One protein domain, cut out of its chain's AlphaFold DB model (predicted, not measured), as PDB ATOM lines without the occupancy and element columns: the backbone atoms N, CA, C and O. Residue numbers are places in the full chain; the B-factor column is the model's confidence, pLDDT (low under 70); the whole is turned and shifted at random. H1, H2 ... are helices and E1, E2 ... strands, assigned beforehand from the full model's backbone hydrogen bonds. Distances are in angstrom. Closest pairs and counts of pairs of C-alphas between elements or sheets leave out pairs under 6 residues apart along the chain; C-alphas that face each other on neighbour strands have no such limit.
ATOM      1  N   GLY A  11     293.129 337.780 236.032       89.75
ATOM      2  CA  GLY A  11     292.593 339.126 236.222       89.75
ATOM      3  C   GLY A  11     293.695 340.187 236.277       89.75
ATOM      4  O   GLY A  11     293.555 341.261 235.678       89.75
ATOM      5  N   GLY A  12     294.819 339.856 236.918       92.81
ATOM      6  CA  GLY A  12     296.017 340.689 236.998       92.81
ATOM      7  C   GLY A  12     296.716 340.919 235.654       92.81
ATOM      8  O   GLY A  12     297.415 341.925 235.498       92.81
ATOM      9  N   LEU A  13     296.478 340.059 234.660       95.06
ATOM     10  CA  LEU A  13     297.065 340.133 233.316       95.06
ATOM     11  C   LEU A  13     296.169 340.824 232.286       95.06
ATOM     12  O   LEU A  13     296.614 341.122 231.181       95.06
ATOM     13  N   VAL A  14     294.911 341.122 232.626       96.50
ATOM     14  CA  VAL A  14     294.003 341.785 231.683       96.50
ATOM     15  C   VAL A  14     294.429 343.232 231.447       96.50
ATOM     16  O   VAL A  14     294.555 344.022 232.395       96.50
ATOM     17  N   ARG A  15     294.592 343.612 230.182       95.69
ATOM     18  CA  ARG A  15     294.923 344.963 229.716       95.69
ATOM     19  C   ARG A  15     293.970 345.392 228.607       95.69
ATOM     20  O   ARG A  15     293.284 344.585 227.993       95.69
ATOM     21  N   GLU A  16     293.921 346.697 228.381       94.81
ATOM     22  CA  GLU A  16     293.262 347.249 227.203       94.81
ATOM     23  C   GLU A  16     294.076 346.904 225.957       94.81
ATOM     24  O   GLU A  16     295.299 347.054 225.976       94.81
ATOM     25  N   HIS A  17     293.416 346.498 224.870       94.12
ATOM     26  CA  HIS A  17     294.120 346.350 223.598       94.12
ATOM     27  C   HIS A  17     294.693 347.718 223.178       94.12
ATOM     28  O   HIS A  17     293.916 348.680 223.101       94.12
ATOM     29  N   PRO A  18     296.011 347.826 222.914       93.12
ATOM     30  CA  PRO A  18     296.657 349.112 222.646       93.12
ATOM     31  C   PRO A  18     296.219 349.721 221.309       93.12
ATOM     32  O   PRO A  18     296.018 350.929 221.229       93.12
ATOM     33  N   ASP A  19     296.007 348.880 220.293       93.00
ATOM     34  CA  ASP A  19     295.712 349.344 218.928       93.00
ATOM     35  C   ASP A  19     294.219 349.459 218.584       93.00
ATOM     36  O   ASP A  19     293.885 349.923 217.498       93.00
ATOM     37  N   LEU A  20     293.309 349.047 219.478       91.88
ATOM     38  CA  LEU A  20     291.868 349.150 219.223       91.88
ATOM     39  C   LEU A  20     291.315 350.468 219.762       91.88
ATOM     40  O   LEU A  20     291.527 350.837 220.923       91.88
ATOM     41  N   THR A  21     290.516 351.143 218.944       91.56
ATOM     42  CA  THR A  21     289.692 352.270 219.376       91.56
ATOM     43  C   THR A  21     288.591 351.801 220.336       91.56
ATOM     44  O   THR A  21     288.222 350.624 220.351       91.56
ATOM     45  N   PRO A  22     287.986 352.708 221.126       89.00
ATOM     46  CA  PRO A  22     286.870 352.344 221.998       89.00
ATOM     47  C   PRO A  22     285.688 351.689 221.267       89.00
ATOM     48  O   PRO A  22     285.026 350.833 221.838       89.00
ATOM     49  N   ALA A  23     285.428 352.073 220.012       86.00
ATOM     50  CA  ALA A  23     284.336 351.508 219.218       86.00
ATOM     51  C   ALA A  23     284.615 350.072 218.744       86.00
ATOM     52  O   ALA A  23     283.679 349.315 218.510       86.00
ATOM     53  N   GLU A  24     285.888 349.691 218.622       90.38
ATOM     54  CA  GLU A  24     286.309 348.345 218.212       90.38
ATOM     55  C   GLU A  24     286.369 347.363 219.393       90.38
ATOM     56  O   GLU A  24     286.414 346.149 219.197       90.38
ATOM     57  N   LYS A  25     286.337 347.866 220.634       92.19
ATOM     58  CA  LYS A  25     286.332 347.051 221.856       92.19
ATOM     59  C   LYS A  25     284.935 346.518 222.140       92.19
ATOM     60  O   LYS A  25     284.178 347.044 222.954       92.19
ATOM     61  N   GLU A  26     284.588 345.459 221.428       93.06
ATOM     62  CA  GLU A  26     283.255 344.875 221.476       93.06
ATOM     63  C   GLU A  26     283.057 343.943 222.684       93.06
ATOM     64  O   GLU A  26     283.965 343.241 223.135       93.06
ATOM     65  N   THR A  27     281.821 343.901 223.186       95.00
ATOM     66  CA  THR A  27     281.325 342.817 224.039       95.00
ATOM     67  C   THR A  27     280.158 342.130 223.344       95.00
ATOM     68  O   THR A  27     279.160 342.773 223.030       95.00
ATOM     69  N   THR A  28     280.261 340.818 223.139       96.38
ATOM     70  CA  THR A  28     279.218 340.001 222.511       96.38
ATOM     71  C   THR A  28     278.659 338.998 223.512       96.38
ATOM     72  O   THR A  28     279.396 338.394 224.290       96.38
ATOM     73  N   VAL A  29     277.340 338.808 223.487       96.00
ATOM     74  CA  VAL A  29     276.631 337.826 224.314       96.00
ATOM     75  C   VAL A  29     275.804 336.946 223.389       96.00
ATOM     76  O   VAL A  29     275.011 337.449 222.596       96.00
ATOM     77  N   ARG A  30     275.998 335.629 223.467       95.75
ATOM     78  CA  ARG A  30     275.337 334.643 222.602       95.75
ATOM     79  C   ARG A  30     274.755 333.509 223.436       95.75
ATOM     80  O   ARG A  30     275.460 332.922 224.249       95.75
ATOM     81  N   PHE A  31     273.492 333.181 223.201       95.12
ATOM     82  CA  PHE A  31     272.806 332.016 223.762       95.12
ATOM     83  C   PHE A  31     271.652 331.611 222.838       95.12
ATOM     84  O   PHE A  31     271.158 332.433 222.063       95.12
ATOM     85  N   ALA A  32     271.233 330.350 222.916       93.88
ATOM     86  CA  ALA A  32     270.073 329.815 222.206       93.88
ATOM     87  C   ALA A  32     268.967 329.385 223.183       93.88
ATOM     88  O   ALA A  32     269.191 329.267 224.386       93.88
ATOM     89  N   LYS A  33     267.749 329.169 222.672       91.94
ATOM     90  CA  LYS A  33     266.563 328.842 223.489       91.94
ATOM     91  C   LYS A  33     266.705 327.528 224.272       91.94
ATOM     92  O   LYS A  33     266.084 327.373 225.316       91.94
ATOM     93  N   ASP A  34     267.466 326.585 223.738       94.69
ATOM     94  CA  ASP A  34     267.731 325.260 224.296       94.69
ATOM     95  C   ASP A  34     268.986 325.213 225.186       94.69
ATOM     96  O   ASP A  34     269.329 324.152 225.699       94.69
ATOM     97  N   GLN A  35     269.655 326.352 225.393       92.81
ATOM     98  CA  GLN A  35     270.855 326.462 226.217       92.81
ATOM     99  C   GLN A  35     270.540 327.130 227.557       92.81
ATOM    100  O   GLN A  35     269.842 328.139 227.631       92.81
ATOM    101  N   ASP A  36     271.114 326.595 228.630       95.50
ATOM    102  CA  ASP A  36     271.042 327.152 229.985       95.50
ATOM    103  C   ASP A  36     272.212 328.103 230.301       95.50
ATOM    104  O   ASP A  36     272.234 328.762 231.350       95.50
ATOM    105  N   ARG A  37     273.173 328.220 229.376       97.12
ATOM    106  CA  ARG A  37     274.355 329.082 229.474       97.12
ATOM    107  C   ARG A  37     274.496 330.001 228.266       97.12
ATOM    108  O   ARG A  37     274.134 329.652 227.147       97.12
ATOM    109  N   ALA A  38     275.068 331.172 228.507       96.62
ATOM    110  CA  ALA A  38     275.457 332.131 227.494       96.62
ATOM    111  C   ALA A  38     276.977 332.191 227.365       96.62
ATOM    112  O   ALA A  38     277.697 332.207 228.363       96.62
ATOM    113  N   THR A  39     277.449 332.283 226.126       97.75
ATOM    114  CA  THR A  39     278.836 332.622 225.820       97.75
ATOM    115  C   THR A  39     278.970 334.134 225.762       97.75
ATOM    116  O   THR A  39     278.251 334.798 225.011       97.75
ATOM    117  N   VAL A  40     279.905 334.671 226.535       97.38
ATOM    118  CA  VAL A  40     280.256 336.089 226.543       97.38
ATOM    119  C   VAL A  40     281.688 336.223 226.062       97.38
ATOM    120  O   VAL A  40     282.577 335.575 226.608       97.38
ATOM    121  N   PHE A  41     281.909 337.062 225.056       98.00
ATOM    122  CA  PHE A  41     283.238 337.545 224.698       98.00
ATOM    123  C   PHE A  41     283.312 339.043 224.959       98.00
ATOM    124  O   PHE A  41     282.352 339.760 224.683       98.00
ATOM    125  N   THR A  42     284.446 339.524 225.455       97.31
ATOM    126  CA  THR A  42     284.703 340.956 225.605       97.31
ATOM    127  C   THR A  42     286.157 341.288 225.299       97.31
ATOM    128  O   THR A  42     287.054 340.561 225.725       97.31
ATOM    129  N   ALA A  43     286.374 342.388 224.580       96.44
ATOM    130  CA  ALA A  43     287.673 343.045 224.416       96.44
ATOM    131  C   ALA A  43     287.850 344.247 225.371       96.44
ATOM    132  O   ALA A  43     288.826 344.986 225.271       96.44
ATOM    133  N   GLU A  44     286.897 344.475 226.280       95.25
ATOM    134  CA  GLU A  44     286.963 345.547 227.274       95.25
ATOM    135  C   GLU A  44     287.541 345.002 228.586       95.25
ATOM    136  O   GLU A  44     287.050 344.009 229.139       95.25
ATOM    137  N   ALA A  45     288.599 345.637 229.102       94.38
ATOM    138  CA  ALA A  45     289.371 345.073 230.204       94.38
ATOM    139  C   ALA A  45     288.568 345.028 231.511       94.38
ATOM    140  O   ALA A  45     288.692 344.089 232.300       94.38
ATOM    141  N   GLY A  46     287.742 346.041 231.769       91.62
ATOM    142  CA  GLY A  46     286.891 346.124 232.946       91.62
ATOM    143  C   GLY A  46     285.878 344.981 233.038       91.62
ATOM    144  O   GLY A  46     285.726 344.382 234.107       91.62
ATOM    145  N   VAL A  47     285.172 344.675 231.954       93.00
ATOM    146  CA  VAL A  47     284.234 343.550 231.866       93.00
ATOM    147  C   VAL A  47     285.008 342.234 231.909       93.00
ATOM    148  O   VAL A  47     284.617 341.348 232.668       93.00
ATOM    149  N   GLY A  48     286.136 342.127 231.200       95.38
ATOM    150  CA  GLY A  48     286.988 340.934 231.201       95.38
ATOM    151  C   GLY A  48     287.413 340.515 232.610       95.38
ATOM    152  O   GLY A  48     287.157 339.384 233.018       95.38
ATOM    153  N   ARG A  49     287.954 341.449 233.406       95.19
ATOM    154  CA  ARG A  49     288.335 341.190 234.811       95.19
ATOM    155  C   ARG A  49     287.157 340.715 235.661       95.19
ATOM    156  O   ARG A  49     287.307 339.796 236.459       95.19
ATOM    157  N   ARG A  50     285.973 341.312 235.487       93.25
ATOM    158  CA  ARG A  50     284.769 340.928 236.245       93.25
ATOM    159  C   ARG A  50     284.256 339.544 235.863       93.25
ATOM    160  O   ARG A  50     283.807 338.814 236.737       93.25
ATOM    161  N   LEU A  51     284.320 339.184 234.582       93.81
ATOM    162  CA  LEU A  51     283.938 337.851 234.118       93.81
ATOM    163  C   LEU A  51     284.896 336.784 234.652       93.81
ATOM    164  O   LEU A  51     284.423 335.757 235.126       93.81
ATOM    165  N   LEU A  52     286.208 337.047 234.644       94.56
ATOM    166  CA  LEU A  52     287.212 336.143 235.222       94.56
ATOM    167  C   LEU A  52     287.030 335.952 236.735       94.56
ATOM    168  O   LEU A  52     287.226 334.854 237.240       94.56
ATOM    169  N   ALA A  53     286.612 336.998 237.454       92.81
ATOM    170  CA  ALA A  53     286.343 336.928 238.891       92.81
ATOM    171  C   ALA A  53     284.981 336.295 239.245       92.81
ATOM    172  O   ALA A  53     284.695 336.053 240.420       92.81
ATOM    173  N   HIS A  54     284.096 336.059 238.271       91.38
ATOM    174  CA  HIS A  54     282.733 335.627 238.559       91.38
ATOM    175  C   HIS A  54     282.677 334.124 238.913       91.38
ATOM    176  O   HIS A  54     283.046 333.285 238.093       91.38
ATOM    177  N   PRO A  55     282.092 333.723 240.061       92.25
ATOM    178  CA  PRO A  55     282.212 332.359 240.600       92.25
ATOM    179  C   PRO A  55     281.502 331.269 239.785       92.25
ATOM    180  O   PRO A  55     281.701 330.082 240.023       92.25
ATOM    181  N   ARG A  56     280.618 331.650 238.854       93.06
ATOM    182  CA  ARG A  56     279.957 330.708 237.928       93.06
ATOM    183  C   ARG A  56     280.414 330.855 236.481       93.06
ATOM    184  O   ARG A  56     279.770 330.277 235.601       93.06
ATOM    185  N   ALA A  57     281.435 331.673 236.231       94.19
ATOM    186  CA  ALA A  57     282.037 331.765 234.916       94.19
ATOM    187  C   ALA A  57     282.960 330.578 234.673       94.19
ATOM    188  O   ALA A  57     283.736 330.187 235.536       94.19
ATOM    189  N   ASP A  58     282.825 330.006 233.486       95.94
ATOM    190  CA  ASP A  58     283.697 328.965 232.971       95.94
ATOM    191  C   ASP A  58     284.516 329.564 231.826       95.94
ATOM    192  O   ASP A  58     283.959 329.902 230.773       95.94
ATOM    193  N   VAL A  59     285.809 329.790 232.061       96.56
ATOM    194  CA  VAL A  59     286.702 330.474 231.117       96.56
ATOM    195  C   VAL A  59     287.047 329.523 229.978       96.56
ATOM    196  O   VAL A  59     287.728 328.525 230.183       96.56
ATOM    197  N   GLN A  60     286.567 329.839 228.775       97.31
ATOM    198  CA  GLN A  60     286.750 328.992 227.592       97.31
ATOM    199  C   GLN A  60     288.116 329.250 226.951       97.31
ATOM    200  O   GLN A  60     288.900 328.331 226.735       97.31
ATOM    201  N   ASP A  61     288.398 330.522 226.678       97.62
ATOM    202  CA  ASP A  61     289.643 331.004 226.097       97.62
ATOM    203  C   ASP A  61     289.871 332.466 226.489       97.62
ATOM    204  O   ASP A  61     288.955 333.186 226.905       97.62
ATOM    205  N   VAL A  62     291.117 332.904 226.360       97.56
ATOM    206  CA  VAL A  62     291.493 334.312 226.450       97.56
ATOM    207  C   VAL A  62     292.310 334.692 225.228       97.56
ATOM    208  O   VAL A  62     293.119 333.908 224.739       97.56
ATOM    209  N   ASN A  63     292.115 335.905 224.730       97.31
ATOM    210  CA  ASN A  63     292.928 336.449 223.656       97.31
ATOM    211  C   ASN A  63     294.158 337.112 224.266       97.31
ATOM    212  O   ASN A  63     294.025 338.084 225.014       97.31
ATOM    213  N   VAL A  64     295.339 336.610 223.922       96.56
ATOM    214  CA  VAL A  64     296.619 337.234 224.275       96.56
ATOM    215  C   VAL A  64     297.143 338.069 223.116       96.56
ATOM    216  O   VAL A  64     296.880 337.754 221.951       96.56
ATOM    217  N   LEU A  65     297.870 339.135 223.444       92.00
ATOM    218  CA  LEU A  65     298.572 339.948 222.454       92.00
ATOM    219  C   LEU A  65     299.814 339.195 221.946       92.00
ATOM    220  O   LEU A  65     300.588 338.656 222.739       92.00
ATOM    221  N   GLU A  66     300.001 339.162 220.631       88.12
ATOM    222  CA  GLU A  66     301.191 338.622 219.963       88.12
ATOM    223  C   GLU A  66     301.652 339.597 218.867       88.12
ATOM    224  O   GLU A  66     300.925 340.521 218.494       88.12
ATOM    225  N   ASP A  67     302.863 339.399 218.340       82.62
ATOM    226  CA  ASP A  67     303.403 340.247 217.276       82.62
ATOM    227  C   ASP A  67     302.474 340.238 216.050       82.62
ATOM    228  O   ASP A  67     302.372 339.252 215.318       82.62
ATOM    229  N   GLY A  68     301.790 341.363 215.821       77.94
ATOM    230  CA  GLY A  68     300.896 341.563 214.680       77.94
ATOM    231  C   GLY A  68     299.430 341.172 214.902       77.94
ATOM    232  O   GLY A  68     298.673 341.178 213.930       77.94
ATOM    233  N   GLY A  69     298.998 340.861 216.131       87.88
ATOM    234  CA  GLY A  69     297.575 340.650 216.404       87.88
ATOM    235  C   GLY A  69     297.251 340.019 217.754       87.88
ATOM    236  O   GLY A  69     297.958 340.185 218.743       87.88
ATOM    237  N   THR A  70     296.137 339.285 217.787       93.12
ATOM    238  CA  THR A  70     295.709 338.539 218.973       93.12
ATOM    239  C   THR A  70     295.485 337.081 218.639       93.12
ATOM    240  O   THR A  70     295.085 336.738 217.522       93.12
ATOM    241  N   ARG A  71     295.716 336.219 219.625       94.38
ATOM    242  CA  ARG A  71     295.483 334.785 219.495       94.38
ATOM    243  C   ARG A  71     294.692 334.258 220.690       94.38
ATOM    244  O   ARG A  71     295.081 334.543 221.823       94.38
ATOM    245  N   PRO A  72     293.620 333.476 220.469       96.50
ATOM    246  CA  PRO A  72     292.951 332.775 221.553       96.50
ATOM    247  C   PRO A  72     293.851 331.655 222.083       96.50
ATOM    248  O   PRO A  72     294.432 330.884 221.313       96.50
ATOM    249  N   VAL A  73     293.963 331.566 223.402       95.94
ATOM    250  CA  VAL A  73     294.697 330.526 224.128       95.94
ATOM    251  C   VAL A  73     293.852 329.990 225.269       95.94
ATOM    252  O   VAL A  73     292.990 330.698 225.800       95.94
ATOM    253  N   ALA A  74     294.114 328.748 225.675       95.19
ATOM    254  CA  ALA A  74     293.522 328.236 226.897       95.19
ATOM    255  C   ALA A  74     294.059 329.024 228.111       95.19
ATOM    256  O   ALA A  74     295.208 329.477 228.099       95.19
ATOM    257  N   PRO A  75     293.277 329.138 229.200       92.75
ATOM    258  CA  PRO A  75     293.718 329.784 230.438       92.75
ATOM    259  C   PRO A  75     295.070 329.278 230.960       92.75
ATOM    260  O   PRO A  75     295.896 330.061 231.415       92.75
ATOM    261  N   SER A  76     295.331 327.975 230.835       91.81
ATOM    262  CA  SER A  76     296.580 327.344 231.276       91.81
ATOM    263  C   SER A  76     297.802 327.681 230.416       91.81
ATOM    264  O   SER A  76     298.911 327.292 230.767       91.81
ATOM    265  N   GLU A  77     297.625 328.355 229.280       92.25
ATOM    266  CA  GLU A  77     298.697 328.656 228.330       92.25
ATOM    267  C   GLU A  77     299.162 330.120 228.397       92.25
ATOM    268  O   GLU A  77     300.162 330.457 227.764       92.25
ATOM    269  N   VAL A  78     298.489 331.004 229.145       90.88
ATOM    270  CA  VAL A  78     298.717 332.466 229.125       90.88
ATOM    271  C   VAL A  78     300.173 332.858 229.390       90.88
ATOM    272  O   VAL A  78     300.697 333.702 228.663       90.88
ATOM    273  N   SER A  79     300.878 332.172 230.292       87.38
ATOM    274  CA  SER A  79     302.331 332.317 230.496       87.38
ATOM    275  C   SER A  79     302.776 333.779 230.692       87.38
ATOM    276  O   SER A  79     303.726 334.227 230.047       87.38
ATOM    277  N   GLY A  80     302.062 334.545 231.525       84.06
ATOM    278  CA  GLY A  80     302.378 335.947 231.836       84.06
ATOM    279  C   GLY A  80     302.135 336.964 230.714       84.06
ATOM    280  O   GLY A  80     302.543 338.118 230.844       84.06
ATOM    281  N   ARG A  81     301.502 336.565 229.605       90.00
ATOM    282  CA  ARG A  81     301.168 337.470 228.493       90.00
ATOM    283  C   ARG A  81     299.960 338.338 228.820       90.00
ATOM    284  O   ARG A  81     299.042 337.904 229.517       90.00
ATOM    285  N   ASP A  82     299.938 339.538 228.245       94.62
ATOM    286  CA  ASP A  82     298.801 340.444 228.374       94.62
ATOM    287  C   ASP A  82     297.553 339.835 227.728       94.62
ATOM    288  O   ASP A  82     297.542 339.477 226.545       94.62
ATOM    289  N   ILE A  83     296.484 339.754 228.519       96.94
ATOM    290  CA  ILE A  83     295.164 339.325 228.064       96.94
ATOM    291  C   ILE A  83     294.402 340.563 227.599       96.94
ATOM    292  O   ILE A  83     294.122 341.463 228.388       96.94
ATOM    293  N   VAL A  84     294.019 340.586 226.328       97.19
ATOM    294  CA  VAL A  84     293.298 341.703 225.690       97.19
ATOM    295  C   VAL A  84     291.874 341.335 225.275       97.19
ATOM    296  O   VAL A  84     291.133 342.166 224.757       97.19
ATOM    297  N   GLY A  85     291.464 340.091 225.518       97.50
ATOM    298  CA  GLY A  85     290.081 339.664 225.372       97.50
ATOM    299  C   GLY A  85     289.795 338.410 226.181       97.50
ATOM    300  O   GLY A  85     290.683 337.600 226.428       97.50
ATOM    301  N   VAL A  86     288.553 338.248 226.613       98.12
ATOM    302  CA  VAL A  86     288.137 337.140 227.477       98.12
ATOM    303  C   VAL A  86     286.880 336.505 226.907       98.12
ATOM    304  O   VAL A  86     285.918 337.217 226.607       98.12
ATOM    305  N   ARG A  87     286.862 335.171 226.814       98.38
ATOM    306  CA  ARG A  87     285.663 334.388 226.522       98.38
ATOM    307  C   ARG A  87     285.298 333.493 227.696       98.38
ATOM    308  O   ARG A  87     286.071 332.640 228.123       98.38
ATOM    309  N   VAL A  88     284.066 333.633 228.168       97.25
ATOM    310  CA  VAL A  88     283.508 332.784 229.222       97.25
ATOM    311  C   VAL A  88     282.154 332.217 228.826       97.25
ATOM    312  O   VAL A  88     281.423 332.791 228.020       97.25
ATOM    313  N   SER A  89     281.790 331.115 229.465       97.69
ATOM    314  CA  SER A  89     280.431 330.599 229.530       97.69
ATOM    315  C   SER A  89     279.859 330.894 230.917       97.69
ATOM    316  O   SER A  89     280.472 330.539 231.923       97.69
ATOM    317  N   ILE A  90     278.683 331.521 231.006       95.56
ATOM    318  CA  ILE A  90     277.984 331.820 232.274       95.56
ATOM    319  C   ILE A  90     276.533 331.328 232.218       95.56
ATOM    320  O   ILE A  90     275.958 331.307 231.134       95.56
ATOM    321  N   PRO A  91     275.886 330.966 233.341       96.06
ATOM    322  CA  PRO A  91     274.457 330.655 233.334       96.06
ATOM    323  C   PRO A  91     273.633 331.825 232.783       96.06
ATOM    324  O   PRO A  91     273.868 332.967 233.181       96.06
ATOM    325  N   VAL A  92     272.625 331.555 231.948       92.25
ATOM    326  CA  VAL A  92     271.728 332.603 231.414       92.25
ATOM    327  C   VAL A  92     271.062 333.383 232.551       92.25
ATOM    328  O   VAL A  92     270.912 334.595 232.460       92.25
ATOM    329  N   GLY A  93     270.759 332.729 233.677       89.00
ATOM    330  CA  GLY A  93     270.211 333.386 234.869       89.00
ATOM    331  C   GLY A  93     271.148 334.389 235.562       89.00
ATOM    332  O   GLY A  93     270.709 335.079 236.476       89.00
ATOM    333  N   ALA A  94     272.425 334.474 235.173       87.88
ATOM    334  CA  ALA A  94     273.350 335.522 235.620       87.88
ATOM    335  C   ALA A  94     273.348 336.758 234.694       87.88
ATOM    336  O   ALA A  94     273.952 337.774 235.031       87.88
TER     337      ALA A  94
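AT A GLANCE: This is residues 11 to 94 of the 122 residues of an uncharacterized protein of Halobellus sp. MBLA0160 (UniProt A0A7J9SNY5). One twisted sheet of five strands, curled like part of a barrel, has E5 in its middle, and a single short helix, H1, packs over one of its faces. A long stretch with no named element, residues 11 to 26, comes before the first strand. The printed part has 84 residues, with one named helix and five named strands in the order E1, E2, H1, E3, E4, E5; across the sheet the order is E1, E2, E5, E3, E4, all antiparallel. The class is mostly strand, though under half of the residues are in named elements. The whole is compact, with a radius of gyration of the C-alphas of 12.7 A and spans of 39 by 29 by 18 A.

IN THESE COORDINATES: After residues 11 to 26, E1 takes residues 27 to 30, 10.2 A long, from C-alpha 27 at (281.325, 342.817, 224.039). E2 is residues 37 to 42, 16.2 A. H1 is residues 45 to 52, 10.5 A, with C-alpha 45 at (289.371, 345.073, 230.204). E3 is residues 58 to 66, 23.8 A, and E4 is residues 69 to 73, 13.1 A. E5, residues 83 to 91, is 23.1 A long and ends with C-alpha 91 at (274.457, 330.655, 233.334).

HOW THE PARTS SIT: The edge strands of the sheet are E1 and E4. E1 and E2 form a hairpin at 161 degrees, with N 28 and O 41 at 2.8 A. E2 and E5 are antiparallel at 165 degrees, with N 40 and O 88 at 2.8 A. E5 and E3 are antiparallel at 167 degrees, with N 63 and O 85 at 2.8 A. E3 and E4 form a hairpin at 149 degrees, with N 73 and O 62 at 2.8 A. H1 is on the sheet at a height of 7.6 A, over E5, only just not also over E2, on which 2 of its C-alphas fall. On the local plane it stands at 43 degrees to E5, slantwise to the strands. The closest C-alphas of H1 and E5 are those of Gly 48 and Val 86, 5.4 A apart. E2, H1 and E3 make a split strand-helix-strand unit, two strands running the same way with E5 between them, and its crossover is right-handed. Every O i to N i+4 pair of H1 is within hydrogen-bond range.

THE WHOLE: The two C-alphas farthest apart are those of Asp 34 and Asp 67, at 39.3 A. The printed part has no cut, and no link between its named elements is long. The mean pLDDT of the printed part is 93.7, and no printed residue is under 70.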